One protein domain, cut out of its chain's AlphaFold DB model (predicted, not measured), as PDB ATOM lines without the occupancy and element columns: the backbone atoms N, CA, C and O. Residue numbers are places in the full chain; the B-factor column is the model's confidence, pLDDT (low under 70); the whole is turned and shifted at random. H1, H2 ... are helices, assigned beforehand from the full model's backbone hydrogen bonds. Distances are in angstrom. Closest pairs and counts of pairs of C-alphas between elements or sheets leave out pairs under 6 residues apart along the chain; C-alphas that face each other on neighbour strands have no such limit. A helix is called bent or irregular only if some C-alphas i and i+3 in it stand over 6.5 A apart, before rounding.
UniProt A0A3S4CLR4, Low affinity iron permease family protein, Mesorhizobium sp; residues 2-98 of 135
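Overview. This is residues 2 to 98 of the 135 residues of the protein "Low affinity iron permease family protein" of Mesorhizobium sp (UniProt A0A3S4CLR4). One very long straight helix, H3, makes the longest axis; H2 folds back along its first part as a narrow, open V, and H1 leads from the wide end of that V to cross H3 near its middle, which leaves a loose three-sided frame with few contacts. The other half of H3 runs on beyond H1 as a long arm, and residues 86 to 98 turn back along its far end. The printed part has 97 residues with three named helices, in the order H1, H2, H3, and no named strand; the class is all helix. The whole is extended, with a radius of gyration of the C-alphas of 21.1 A and spans of 69 by 26 by 24 A.

Along the chain. H3, the longest helix, has 43 residues, 43 to 85, and is 62.5 A from first to last C-alpha; it begins with C-alpha 43 at (-16.705, 33.215, 1.087) and ends with C-alpha 85 at (42.063, 50.652, 13.209). H2 is residues 19 to 39, 30.5 A long. It is irregular, but only just: C-alphas 34 and 37 are 6.7 A apart. H1 is residues 2 to 16, 20.5 A long, and begins with C-alpha 2 at (13.609, 58.876, 3.488).

Arrangement. H3 touches H1 with residues 63 to 67 alone. The closest C-alphas of the two are those of Ala 9 and Leu 63, 5.5 A apart. H1 and H3 run opposite ways at a steep tilt of 68 degrees, only just short of about perpendicular. H2 and H3 are close but not clearly touching, with the C-alphas of Phe 39 and Trp 45 the closest at 6.9 A. They run opposite ways at a shallow tilt of 12 degrees, and their centres are 24.0 A apart. H1 and H2 are also close but not clearly touching; their closest C-alphas, those of Leu 15 and Thr 21, are 6.5 A apart, and their lines are about perpendicular at 74 degrees. In H1 every O i to N i+4 pair is within hydrogen-bond range; in H2 15 of 17 are, and in H3 37 of 39.

Size, cuts and confidence. The two C-alphas farthest apart are those of Gly 40 and Lys 87, 69.2 A. The printed part has no cut. The links from H1 to H2 and from H2 to H3 are tight, with 2 and 3 residues. Residues 17 to 24, of which 19 to 24 belong to H2, stand free, and so do residues 50 to 59 of H3. Residues 86 to 98 hold no named element. The mean pLDDT of the printed part is 88.6, and no printed residue is under 70.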
ATOM      1  N   GLU A   2      12.892  60.058   2.967       74.38
ATOM      2  CA  GLU A   2      13.609  58.876   3.488       74.38
ATOM      3  C   GLU A   2      13.606  58.771   5.018       74.38
ATOM      4  O   GLU A   2      13.129  57.784   5.558       74.38
ATOM      5  N   LYS A   3      14.005  59.829   5.741       78.25
ATOM      6  CA  LYS A   3      14.023  59.827   7.218       78.25
ATOM      7  C   LYS A   3      12.666  59.495   7.858       78.25
ATOM      8  O   LYS A   3      12.634  58.851   8.903       78.25
ATOM      9  N   LEU A   4      11.556  59.931   7.255       81.94
ATOM     10  CA  LEU A   4      10.206  59.662   7.759       81.94
ATOM     11  C   LEU A   4       9.811  58.207   7.496       81.94
ATOM     12  O   LEU A   4       9.379  57.522   8.420       81.94
ATOM     13  N   PHE A   5      10.031  57.726   6.270       79.62
ATOM     14  CA  PHE A   5       9.802  56.330   5.900       79.62
ATOM     15  C   PHE A   5      10.625  55.384   6.774       79.62
ATOM     16  O   PHE A   5      10.079  54.465   7.371       79.62
ATOM     17  N   THR A   6      11.916  55.666   6.955       77.69
ATOM     18  CA  THR A   6      12.801  54.893   7.828       77.69
ATOM     19  C   THR A   6      12.316  54.898   9.276       77.69
ATOM     20  O   THR A   6      12.373  53.867   9.941       77.69
ATOM     21  N   ARG A   7      11.820  56.027   9.798       80.00
ATOM     22  CA  ARG A   7      11.299  56.091  11.172       80.00
ATOM     23  C   ARG A   7      10.052  55.226  11.343       80.00
ATOM     24  O   ARG A   7       9.974  54.485  12.317       80.00
ATOM     25  N   ILE A   8       9.127  55.294  10.387       82.81
ATOM     26  CA  ILE A   8       7.910  54.476  10.377       82.81
ATOM     27  C   ILE A   8       8.275  52.996  10.229       82.81
ATOM     28  O   ILE A   8       7.835  52.188  11.037       82.81
ATOM     29  N   ALA A   9       9.131  52.647   9.269       78.56
ATOM     30  CA  ALA A   9       9.561  51.274   9.031       78.56
ATOM     31  C   ALA A   9      10.225  50.651  10.264       78.56
ATOM     32  O   ALA A   9       9.845  49.557  10.661       78.56
ATOM     33  N   ASN A  10      11.135  51.372  10.929       80.06
ATOM     34  CA  ASN A  10      11.751  50.890  12.168       80.06
ATOM     35  C   ASN A  10      10.742  50.724  13.295       80.06
ATOM     36  O   ASN A  10      10.829  49.767  14.053       80.06
ATOM     37  N   TYR A  11       9.807  51.666  13.434       83.00
ATOM     38  CA  TYR A  11       8.795  51.591  14.477       83.00
ATOM     39  C   TYR A  11       7.877  50.383  14.263       83.00
ATOM     40  O   TYR A  11       7.652  49.614  15.193       83.00
ATOM     41  N   VAL A  12       7.421  50.163  13.027       82.12
ATOM     42  CA  VAL A  12       6.603  48.999  12.664       82.12
ATOM     43  C   VAL A  12       7.388  47.699  12.822       82.12
ATOM     44  O   VAL A  12       6.867  46.762  13.414       82.12
ATOM     45  N   ALA A  13       8.643  47.639  12.368       81.31
ATOM     46  CA  ALA A  13       9.494  46.460  12.526       81.31
ATOM     47  C   ALA A  13       9.760  46.140  14.005       81.31
ATOM     48  O   ALA A  13       9.691  44.981  14.410       81.31
ATOM     49  N   HIS A  14      10.004  47.165  14.825       82.81
ATOM     50  CA  HIS A  14      10.190  46.999  16.261       82.81
ATOM     51  C   HIS A  14       8.921  46.471  16.927       82.81
ATOM     52  O   HIS A  14       8.987  45.467  17.628       82.81
ATOM     53  N   LEU A  15       7.765  47.091  16.659       84.06
ATOM     54  CA  LEU A  15       6.480  46.618  17.173       84.06
ATOM     55  C   LEU A  15       6.190  45.185  16.729       84.06
ATOM     56  O   LEU A  15       5.809  44.365  17.557       84.06
ATOM     57  N   ALA A  16       6.407  44.856  15.458       82.94
ATOM     58  CA  ALA A  16       6.177  43.516  14.931       82.94
ATOM     59  C   ALA A  16       7.068  42.442  15.579       82.94
ATOM     60  O   ALA A  16       6.669  41.283  15.639       82.94
ATOM     61  N   GLY A  17       8.247  42.818  16.085       79.44
ATOM     62  CA  GLY A  17       9.141  41.924  16.823       79.44
ATOM     63  C   GLY A  17       8.784  41.724  18.303       79.44
ATOM     64  O   GLY A  17       9.390  40.875  18.954       79.44
ATOM     65  N   LEU A  18       7.832  42.484  18.864       87.56
ATOM     66  CA  LEU A  18       7.463  42.370  20.278       87.56
ATOM     67  C   LEU A  18       6.539  41.162  20.533       87.56
ATOM     68  O   LEU A  18       5.538  40.996  19.830       87.56
ATOM     69  N   PRO A  19       6.773  40.375  21.606       86.12
ATOM     70  CA  PRO A  19       5.888  39.269  21.989       86.12
ATOM     71  C   PRO A  19       4.435  39.698  22.251       86.12
ATOM     72  O   PRO A  19       3.500  38.948  21.977       86.12
ATOM     73  N   SER A  20       4.227  40.920  22.750       89.50
ATOM     74  CA  SER A  20       2.890  41.484  22.973       89.50
ATOM     75  C   SER A  20       2.114  41.672  21.670       89.50
ATOM     76  O   SER A  20       0.918  41.398  21.628       89.50
ATOM     77  N   THR A  21       2.782  42.077  20.590       89.06
ATOM     78  CA  THR A  21       2.163  42.227  19.268       89.06
ATOM     79  C   THR A  21       1.709  40.883  18.721       89.06
ATOM     80  O   THR A  21       0.600  40.781  18.204       89.06
ATOM     81  N   PHE A  22       2.510  39.829  18.906       88.56
ATOM     82  CA  PHE A  22       2.096  38.470  18.558       88.56
ATOM     83  C   PHE A  22       0.829  38.055  19.317       88.56
ATOM     84  O   PHE A  22      -0.114  37.560  18.702       88.56
ATOM     85  N   ALA A  23       0.767  38.314  20.628       93.56
ATOM     86  CA  ALA A  23      -0.420  38.020  21.430       93.56
ATOM     87  C   ALA A  23      -1.662  38.780  20.929       93.56
ATOM     88  O   ALA A  23      -2.732  38.190  20.799       93.56
ATOM     89  N   VAL A  24      -1.523  40.064  20.581       93.12
ATOM     90  CA  VAL A  24      -2.615  40.866  20.003       93.12
ATOM     91  C   VAL A  24      -3.062  40.309  18.649       93.12
ATOM     92  O   VAL A  24      -4.257  40.105  18.442       93.12
ATOM     93  N   CYS A  25      -2.131  40.003  17.742       90.88
ATOM     94  CA  CYS A  25      -2.445  39.400  16.444       90.88
ATOM     95  C   CYS A  25      -3.151  38.047  16.600       90.88
ATOM     96  O   CYS A  25      -4.123  37.772  15.901       90.88
ATOM     97  N   PHE A  26      -2.705  37.220  17.546       94.31
ATOM     98  CA  PHE A  26      -3.345  35.948  17.855       94.31
ATOM     99  C   PHE A  26      -4.784  36.142  18.349       94.31
ATOM    100  O   PHE A  26      -5.695  35.481  17.856       94.31
ATOM    101  N   LEU A  27      -5.018  37.095  19.256       96.00
ATOM    102  CA  LEU A  27      -6.366  37.426  19.728       96.00
ATOM    103  C   LEU A  27      -7.276  37.919  18.598       96.00
ATOM    104  O   LEU A  27      -8.446  37.546  18.562       96.00
ATOM    105  N   ILE A  28      -6.749  38.705  17.654       93.81
ATOM    106  CA  ILE A  28      -7.494  39.141  16.463       93.81
ATOM    107  C   ILE A  28      -7.919  37.932  15.620       93.81
ATOM    108  O   ILE A  28      -9.078  37.851  15.215       93.81
ATOM    109  N   ILE A  29      -7.018  36.970  15.394       94.50
ATOM    110  CA  ILE A  29      -7.323  35.741  14.646       94.50
ATOM    111  C   ILE A  29      -8.382  34.906  15.378       94.50
ATOM    112  O   ILE A  29      -9.319  34.421  14.747       94.50
ATOM    113  N   VAL A  30      -8.282  34.773  16.703       96.06
ATOM    114  CA  VAL A  30      -9.275  34.056  17.520       96.06
ATOM    115  C   VAL A  30     -10.642  34.741  17.455       96.06
ATOM    116  O   VAL A  30     -11.648  34.074  17.227       96.06
ATOM    117  N   ALA A  31     -10.697  36.067  17.597       94.75
ATOM    118  CA  ALA A  31     -11.940  36.828  17.490       94.75
ATOM    119  C   ALA A  31     -12.575  36.697  16.096       94.75
ATOM    120  O   ALA A  31     -13.790  36.532  15.976       94.75
ATOM    121  N   TRP A  32     -11.758  36.712  15.040       94.06
ATOM    122  CA  TRP A  32     -12.215  36.459  13.676       94.06
ATOM    123  C   TRP A  32     -12.744  35.026  13.501       94.06
ATOM    124  O   TRP A  32     -13.812  34.844  12.923       94.06
ATOM    125  N   ALA A  33     -12.076  34.016  14.065       92.94
ATOM    126  CA  ALA A  33     -12.546  32.629  14.033       92.94
ATOM    127  C   ALA A  33     -13.910  32.462  14.731       92.94
ATOM    128  O   ALA A  33     -14.799  31.797  14.203       92.94
ATOM    129  N   ILE A  34     -14.100  33.118  15.883       94.88
ATOM    130  CA  ILE A  34     -15.360  33.105  16.647       94.88
ATOM    131  C   ILE A  34     -16.488  33.833  15.904       94.88
ATOM    132  O   ILE A  34     -17.656  33.490  16.088       94.88
ATOM    133  N   SER A  35     -16.181  34.807  15.041       92.62
ATOM    134  CA  SER A  35     -17.205  35.445  14.203       92.62
ATOM    135  C   SER A  35     -17.663  34.551  13.042       92.62
ATOM    136  O   SER A  35     -18.767  34.741  12.538       92.62
ATOM    137  N   GLY A  36     -16.882  33.531  12.663       92.06
ATOM    138  CA  GLY A  36     -17.185  32.604  11.564       92.06
ATOM    139  C   GLY A  36     -18.592  31.988  11.601       92.06
ATOM    140  O   GLY A  36     -19.310  32.108  10.606       92.06
ATOM    141  N   PRO A  37     -19.049  31.409  12.731       91.75
ATOM    142  CA  PRO A  37     -20.410  30.892  12.881       91.75
ATOM    143  C   PRO A  37     -21.521  31.925  12.646       91.75
ATOM    144  O   PRO A  37     -22.554  31.575  12.083       91.75
ATOM    145  N   LEU A  38     -21.310  33.196  13.018       92.00
ATOM    146  CA  LEU A  38     -22.291  34.271  12.791       92.00
ATOM    147  C   LEU A  38     -22.453  34.591  11.299       92.00
ATOM    148  O   LEU A  38     -23.533  34.983  10.866       92.00
ATOM    149  N   PHE A  39     -21.390  34.403  10.516       87.06
ATOM    150  CA  PHE A  39     -21.360  34.636   9.069       87.06
ATOM    151  C   PHE A  39     -21.477  33.346   8.244       87.06
ATOM    152  O   PHE A  39     -21.224  33.373   7.038       87.06
ATOM    153  N   GLY A  40     -21.809  32.216   8.881       90.25
ATOM    154  CA  GLY A  40     -21.941  30.916   8.220       90.25
ATOM    155  C   GLY A  40     -20.681  30.459   7.479       90.25
ATOM    156  O   GLY A  40     -20.798  29.759   6.480       90.25
ATOM    157  N   PHE A  41     -19.493  30.896   7.919       88.62
ATOM    158  CA  PHE A  41     -18.214  30.654   7.234       88.62
ATOM    159  C   PHE A  41     -18.217  31.043   5.739       88.62
ATOM    160  O   PHE A  41     -17.576  30.386   4.918       88.62
ATOM    161  N   SER A  42     -18.933  32.119   5.396       92.25
ATOM    162  CA  SER A  42     -19.094  32.596   4.016       92.25
ATOM    163  C   SER A  42     -17.779  32.885   3.284       92.25
ATOM    164  O   SER A  42     -16.755  33.221   3.889       92.25
ATOM    165  N   ASP A  43     -17.837  32.863   1.951       94.06
ATOM    166  CA  ASP A  43     -16.705  33.215   1.087       94.06
ATOM    167  C   ASP A  43     -16.187  34.630   1.366       94.06
ATOM    168  O   ASP A  43     -14.982  34.858   1.379       94.06
ATOM    169  N   THR A  44     -17.072  35.587   1.667       92.06
ATOM    170  CA  THR A  44     -16.673  36.956   2.030       92.06
ATOM    171  C   THR A  44     -15.897  36.992   3.346       92.06
ATOM    172  O   THR A  44     -14.906  37.713   3.452       92.06
ATOM    173  N   TRP A  45     -16.300  36.196   4.339       93.56
ATOM    174  CA  TRP A  45     -15.597  36.103   5.619       93.56
ATOM    175  C   TRP A  45     -14.171  35.551   5.443       93.56
ATOM    176  O   TRP A  45     -13.223  36.124   5.988       93.56
ATOM    177  N   GLN A  46     -14.001  34.513   4.613       92.50
ATOM    178  CA  GLN A  46     -12.687  33.951   4.261       92.50
ATOM    179  C   GLN A  46     -11.849  34.912   3.405       92.50
ATOM    180  O   GLN A  46     -10.646  35.068   3.626       92.50
ATOM    181  N   LEU A  47     -12.477  35.584   2.439       93.12
ATOM    182  CA  LEU A  47     -11.810  36.527   1.546       93.12
ATOM    183  C   LEU A  47     -11.171  37.672   2.333       93.12
ATOM    184  O   LEU A  47     -10.017  38.007   2.089       93.12
ATOM    185  N   VAL A  48     -11.879  38.233   3.317       92.62
ATOM    186  CA  VAL A  48     -11.374  39.361   4.112       92.62
ATOM    187  C   VAL A  48     -10.076  39.010   4.845       92.62
ATOM    188  O   VAL A  48      -9.116  39.782   4.766       92.62
ATOM    189  N   ILE A  49     -10.000  37.855   5.522       93.56
ATOM    190  CA  ILE A  49      -8.773  37.477   6.242       93.56
ATOM    191  C   ILE A  49      -7.636  37.168   5.269       93.56
ATOM    192  O   ILE A  49      -6.505  37.589   5.498       93.56
ATOM    193  N   ASN A  50      -7.929  36.467   4.172       93.38
ATOM    194  CA  ASN A  50      -6.923  36.040   3.207       93.38
ATOM    195  C   ASN A  50      -6.335  37.251   2.468       93.38
ATOM    196  O   ASN A  50      -5.121  37.464   2.456       93.38
ATOM    197  N   THR A  51      -7.195  38.115   1.929       95.44
ATOM    198  CA  THR A  51      -6.769  39.337   1.243       95.44
ATOM    199  C   THR A  51      -6.057  40.289   2.201       95.44
ATOM    200  O   THR A  51      -4.991  40.806   1.866       95.44
ATOM    201  N   GLY A  52      -6.585  40.485   3.414       93.50
ATOM    202  CA  GLY A  52      -5.979  41.375   4.405       93.50
ATOM    203  C   GLY A  52      -4.586  40.916   4.837       93.50
ATOM    204  O   GLY A  52      -3.629  41.690   4.777       93.50
ATOM    205  N   THR A  53      -4.444  39.645   5.218       93.19
ATOM    206  CA  THR A  53      -3.143  39.089   5.625       93.19
ATOM    207  C   THR A  53      -2.136  39.073   4.481       93.19
ATOM    208  O   THR A  53      -0.965  39.370   4.716       93.19
ATOM    209  N   THR A  54      -2.573  38.825   3.244       94.31
ATOM    210  CA  THR A  54      -1.703  38.885   2.062       94.31
ATOM    211  C   THR A  54      -1.142  40.291   1.850       94.31
ATOM    212  O   THR A  54       0.069  40.448   1.692       94.31
ATOM    213  N   ILE A  55      -1.987  41.328   1.912       94.00
ATOM    214  CA  ILE A  55      -1.549  42.728   1.783       94.00
ATOM    215  C   ILE A  55      -0.568  43.089   2.903       94.00
ATOM    216  O   ILE A  55       0.506  43.628   2.633       94.00
ATOM    217  N   VAL A  56      -0.907  42.766   4.156       90.31
ATOM    218  CA  VAL A  56      -0.039  43.041   5.311       90.31
ATOM    219  C   VAL A  56       1.305  42.335   5.161       90.31
ATOM    220  O   VAL A  56       2.340  42.960   5.362       90.31
ATOM    221  N   THR A  57       1.307  41.066   4.754       91.94
ATOM    222  CA  THR A  57       2.534  40.285   4.542       91.94
ATOM    223  C   THR A  57       3.387  40.887   3.433       91.94
ATOM    224  O   THR A  57       4.589  41.057   3.616       91.94
ATOM    225  N   PHE A  58       2.779  41.274   2.309       92.12
ATOM    226  CA  PHE A  58       3.493  41.909   1.205       92.12
ATOM    227  C   PHE A  58       4.173  43.208   1.649       92.12
ATOM    228  O   PHE A  58       5.367  43.393   1.421       92.12
ATOM    229  N   LEU A  59       3.450  44.074   2.366       88.56
ATOM    230  CA  LEU A  59       4.021  45.294   2.940       88.56
ATOM    231  C   LEU A  59       5.121  44.983   3.963       88.56
ATOM    232  O   LEU A  59       6.172  45.625   3.957       88.56
ATOM    233  N   MET A  60       4.910  43.978   4.814       86.88
ATOM    234  CA  MET A  60       5.865  43.565   5.838       86.88
ATOM    235  C   MET A  60       7.189  43.107   5.226       86.88
ATOM    236  O   MET A  60       8.242  43.465   5.744       86.88
ATOM    237  N   VAL A  61       7.162  42.387   4.100       89.50
ATOM    238  CA  VAL A  61       8.377  41.981   3.380       89.50
ATOM    239  C   VAL A  61       9.219  43.202   2.999       89.50
ATOM    240  O   VAL A  61      10.414  43.214   3.286       89.50
ATOM    241  N   PHE A  62       8.621  44.263   2.446       86.19
ATOM    242  CA  PHE A  62       9.364  45.492   2.130       86.19
ATOM    243  C   PHE A  62       9.891  46.208   3.374       86.19
ATOM    244  O   PHE A  62      11.015  46.707   3.367       86.19
ATOM    245  N   LEU A  63       9.105  46.257   4.454       84.19
ATOM    246  CA  LEU A  63       9.534  46.884   5.708       84.19
ATOM    247  C   LEU A  63      10.705  46.135   6.353       84.19
ATOM    248  O   LEU A  63      11.671  46.767   6.797       84.19
ATOM    249  N   ILE A  64      10.636  44.803   6.370       84.69
ATOM    250  CA  ILE A  64      11.708  43.930   6.846       84.69
ATOM    251  C   ILE A  64      12.943  44.127   5.976       84.69
ATOM    252  O   ILE A  64      14.000  44.416   6.524       84.69
ATOM    253  N   GLN A  65      12.820  44.049   4.646       84.00
ATOM    254  CA  GLN A  65      13.954  44.227   3.735       84.00
ATOM    255  C   GLN A  65      14.609  45.601   3.893       84.00
ATOM    256  O   GLN A  65      15.829  45.684   3.964       84.00
ATOM    257  N   ASN A  66      13.831  46.681   4.016       84.50
ATOM    258  CA  ASN A  66      14.384  48.018   4.228       84.50
ATOM    259  C   ASN A  66      15.143  48.127   5.561       84.50
ATOM    260  O   ASN A  66      16.223  48.716   5.616       84.50
ATOM    261  N   THR A  67      14.584  47.560   6.633       83.06
ATOM    262  CA  THR A  67      15.226  47.557   7.956       83.06
ATOM    263  C   THR A  67      16.496  46.708   7.933       83.06
ATOM    264  O   THR A  67      17.555  47.186   8.327       83.06
ATOM    265  N   GLN A  68      16.419  45.494   7.381       85.31
ATOM    266  CA  GLN A  68      17.546  44.569   7.249       85.31
ATOM    267  C   GLN A  68      18.660  45.126   6.362       85.31
ATOM    268  O   GLN A  68      19.820  45.049   6.749       85.31
ATOM    269  N   ASN A  69      18.334  45.725   5.213       87.25
ATOM    270  CA  ASN A  69      19.323  46.325   4.319       87.25
ATOM    271  C   ASN A  69      20.098  47.439   5.033       87.25
ATOM    272  O   ASN A  69      21.326  47.460   5.033       87.25
ATOM    273  N   ARG A  70      19.379  48.332   5.721       86.00
ATOM    274  CA  ARG A  70      19.994  49.438   6.456       86.00
ATOM    275  C   ARG A  70      20.844  48.955   7.631       86.00
ATOM    276  O   ARG A  70      21.945  49.465   7.839       86.00
ATOM    277  N   ASP A  71      20.333  48.009   8.414       88.06
ATOM    278  CA  ASP A  71      21.062  47.459   9.556       88.06
ATOM    279  C   ASP A  71      22.295  46.665   9.083       88.06
ATOM    280  O   ASP A  71      23.349  46.748   9.714       88.06
ATOM    281  N   GLY A  72      22.211  46.001   7.923       91.12
ATOM    282  CA  GLY A  72      23.334  45.361   7.234       91.12
ATOM    283  C   GLY A  72      24.449  46.346   6.881       91.12
ATOM    284  O   GLY A  72      25.586  46.150   7.308       91.12
ATOM    285  N   THR A  73      24.122  47.457   6.209       90.25
ATOM    286  CA  THR A  73      25.101  48.519   5.905       90.25
ATOM    287  C   THR A  73      25.713  49.107   7.177       90.25
ATOM    288  O   THR A  73      26.919  49.319   7.253       90.25
ATOM    289  N   ALA A  74      24.910  49.334   8.221       90.62
ATOM    290  CA  ALA A  74      25.416  49.865   9.485       90.62
ATOM    291  C   ALA A  74      26.389  48.899  10.187       90.62
ATOM    292  O   ALA A  74      27.341  49.349  10.830       90.62
ATOM    293  N   ILE A  75      26.154  47.586  10.093       92.88
ATOM    294  CA  ILE A  75      27.081  46.563  10.589       92.88
ATOM    295  C   ILE A  75      28.372  46.575   9.767       92.88
ATOM    296  O   ILE A  75      29.443  46.623  10.370       92.88
ATOM    297  N   GLN A  76      28.282  46.600   8.434       91.38
ATOM    298  CA  GLN A  76      29.443  46.679   7.535       91.38
ATOM    299  C   GLN A  76      30.318  47.892   7.862       91.38
ATOM    300  O   GLN A  76      31.484  47.725   8.196       91.38
ATOM    301  N   THR A  77      29.736  49.092   7.959       92.12
ATOM    302  CA  THR A  77      30.489  50.313   8.301       92.12
ATOM    303  C   THR A  77      31.188  50.223   9.664       92.12
ATOM    304  O   THR A  77      32.306  50.708   9.831       92.12
ATOM    305  N   LYS A  78      30.554  49.600  10.668       91.62
ATOM    306  CA  LYS A  78      31.188  49.385  11.981       91.62
ATOM    307  C   LYS A  78      32.350  48.391  11.897       91.62
ATOM    308  O   LYS A  78      33.352  48.586  12.581       91.62
ATOM    309  N   LEU A  79      32.215  47.332  11.098       92.81
ATOM    310  CA  LEU A  79      33.276  46.349  10.870       92.81
ATOM    311  C   LEU A  79      34.443  46.956  10.091       92.81
ATOM    312  O   LEU A  79      35.590  46.742  10.478       92.81
ATOM    313  N   ASP A  80      34.161  47.763   9.073       92.00
ATOM    314  CA  ASP A  80      35.173  48.484   8.303       92.00
ATOM    315  C   ASP A  80      36.015  49.387   9.200       92.00
ATOM    316  O   ASP A  80      37.242  49.391   9.102       92.00
ATOM    317  N   GLU A  81      35.379  50.097  10.137       91.38
ATOM    318  CA  GLU A  81      36.097  50.916  11.111       91.38
ATOM    319  C   GLU A  81      37.015  50.070  12.003       91.38
ATOM    320  O   GLU A  81      38.176  50.428  12.207       91.38
ATOM    321  N   LEU A  82      36.534  48.922  12.496       91.94
ATOM    322  CA  LEU A  82      37.337  48.001  13.308       91.94
ATOM    323  C   LEU A  82      38.512  47.395  12.529       91.94
ATOM    324  O   LEU A  82      39.590  47.218  13.099       91.94
ATOM    325  N   ILE A  83      38.331  47.086  11.242       90.75
ATOM    326  CA  ILE A  83      39.409  46.611  10.366       90.75
ATOM    327  C   ILE A  83      40.435  47.726  10.173       90.75
ATOM    328  O   ILE A  83      41.625  47.491  10.380       90.75
ATOM    329  N   ARG A  84      39.966  48.943   9.869       91.00
ATOM    330  CA  ARG A  84      40.802  50.117   9.600       91.00
ATOM    331  C   ARG A  84      41.730  50.469  10.760       91.00
ATOM    332  O   ARG A  84      42.870  50.858  10.520       91.00
ATOM    333  N   VAL A  85      41.256  50.361  12.003       92.25
ATOM    334  CA  VAL A  85      42.063  50.652  13.209       92.25
ATOM    335  C   VAL A  85      42.804  49.427  13.757       92.25
ATOM    336  O   VAL A  85      43.621  49.548  14.671       92.25
ATOM    337  N   GLY A  86      42.497  48.238  13.240       88.19
ATOM    338  CA  GLY A  86      43.010  46.967  13.727       88.19
ATOM    339  C   GLY A  86      44.301  46.508  13.046       88.19
ATOM    340  O   GLY A  86      44.934  47.206  12.263       88.19
ATOM    341  N   LYS A  87      44.691  45.262  13.346       83.19
ATOM    342  CA  LYS A  87      45.757  44.532  12.628       83.19
ATOM    343  C   LYS A  87      45.210  43.685  11.470       83.19
ATOM    344  O   LYS A  87      45.936  42.858  10.919       83.19
ATOM    345  N   ALA A  88      43.918  43.818  11.172       81.44
ATOM    346  CA  ALA A  88      43.274  43.136  10.062       81.44
ATOM    347  C   ALA A  88      43.714  43.769   8.731       81.44
ATOM    348  O   ALA A  88      44.197  44.897   8.695       81.44
ATOM    349  N   GLN A  89      43.597  43.027   7.629       82.00
ATOM    350  CA  GLN A  89      43.995  43.549   6.322       82.00
ATOM    351  C   GLN A  89      42.892  44.452   5.762       82.00
ATOM    352  O   GLN A  89      41.762  44.009   5.587       82.00
ATOM    353  N   ASN A  90      43.232  45.690   5.398       86.44
ATOM    354  CA  ASN A  90      42.274  46.642   4.817       86.44
ATOM    355  C   ASN A  90      41.641  46.161   3.500       86.44
ATOM    356  O   ASN A  90      40.633  46.710   3.081       86.44
ATOM    357  N   THR A  91      42.186  45.120   2.863       83.19
ATOM    358  CA  THR A  91      41.607  44.471   1.675       83.19
ATOM    359  C   THR A  91      40.206  43.886   1.914       83.19
ATOM    360  O   THR A  91      39.502  43.634   0.945       83.19
ATOM    361  N   PHE A  92      39.780  43.678   3.167       85.44
ATOM    362  CA  PHE A  92      38.416  43.226   3.484       85.44
ATOM    363  C   PHE A  92      37.384  44.355   3.591       85.44
ATOM    364  O   PHE A  92      36.196  44.059   3.665       85.44
ATOM    365  N   ILE A  93      37.817  45.620   3.619       88.44
ATOM    366  CA  ILE A  93      36.910  46.772   3.688       88.44
ATOM    367  C   ILE A  93      36.159  46.891   2.358       88.44
ATOM    368  O   ILE A  93      36.792  46.924   1.301       88.44
ATOM    369  N   GLY A  94      34.826  46.970   2.412       87.38
ATOM    370  CA  GLY A  94      33.974  47.100   1.225       87.38
ATOM    371  C   GLY A  94      33.890  45.844   0.348       87.38
ATOM    372  O   GLY A  94      33.578  45.940  -0.842       87.38
ATOM    373  N   ILE A  95      34.186  44.663   0.903       89.88
ATOM    374  CA  ILE A  95      34.133  43.381   0.181       89.88
ATOM    375  C   ILE A  95      32.725  43.057  -0.356       89.88
ATOM    376  O   ILE A  95      32.595  42.357  -1.355       89.88
ATOM    377  N   GLU A  96      31.670  43.596   0.257       88.06
ATOM    378  CA  GLU A  96      30.267  43.461  -0.153       88.06
ATOM    379  C   GLU A  96      29.926  44.126  -1.494       88.06
ATOM    380  O   GLU A  96      28.860  43.869  -2.050       88.06
ATOM    381  N   HIS A  97      30.804  44.989  -2.007       88.69
ATOM    382  CA  HIS A  97      30.643  45.623  -3.314       88.69
ATOM    383  C   HIS A  97      31.277  44.816  -4.452       88.69
ATOM    384  O   HIS A  97      31.085  45.156  -5.619       88.69
ATOM    385  N   LEU A  98      32.035  43.768  -4.122       90.19
ATOM    386  CA  LEU A  98      32.663  42.892  -5.101       90.19
ATOM    387  C   LEU A  98      31.674  41.855  -5.635       90.19
ATOM    388  O   LEU A  98      30.679  41.504  -5.000       90.19
TER     389      LEU A  98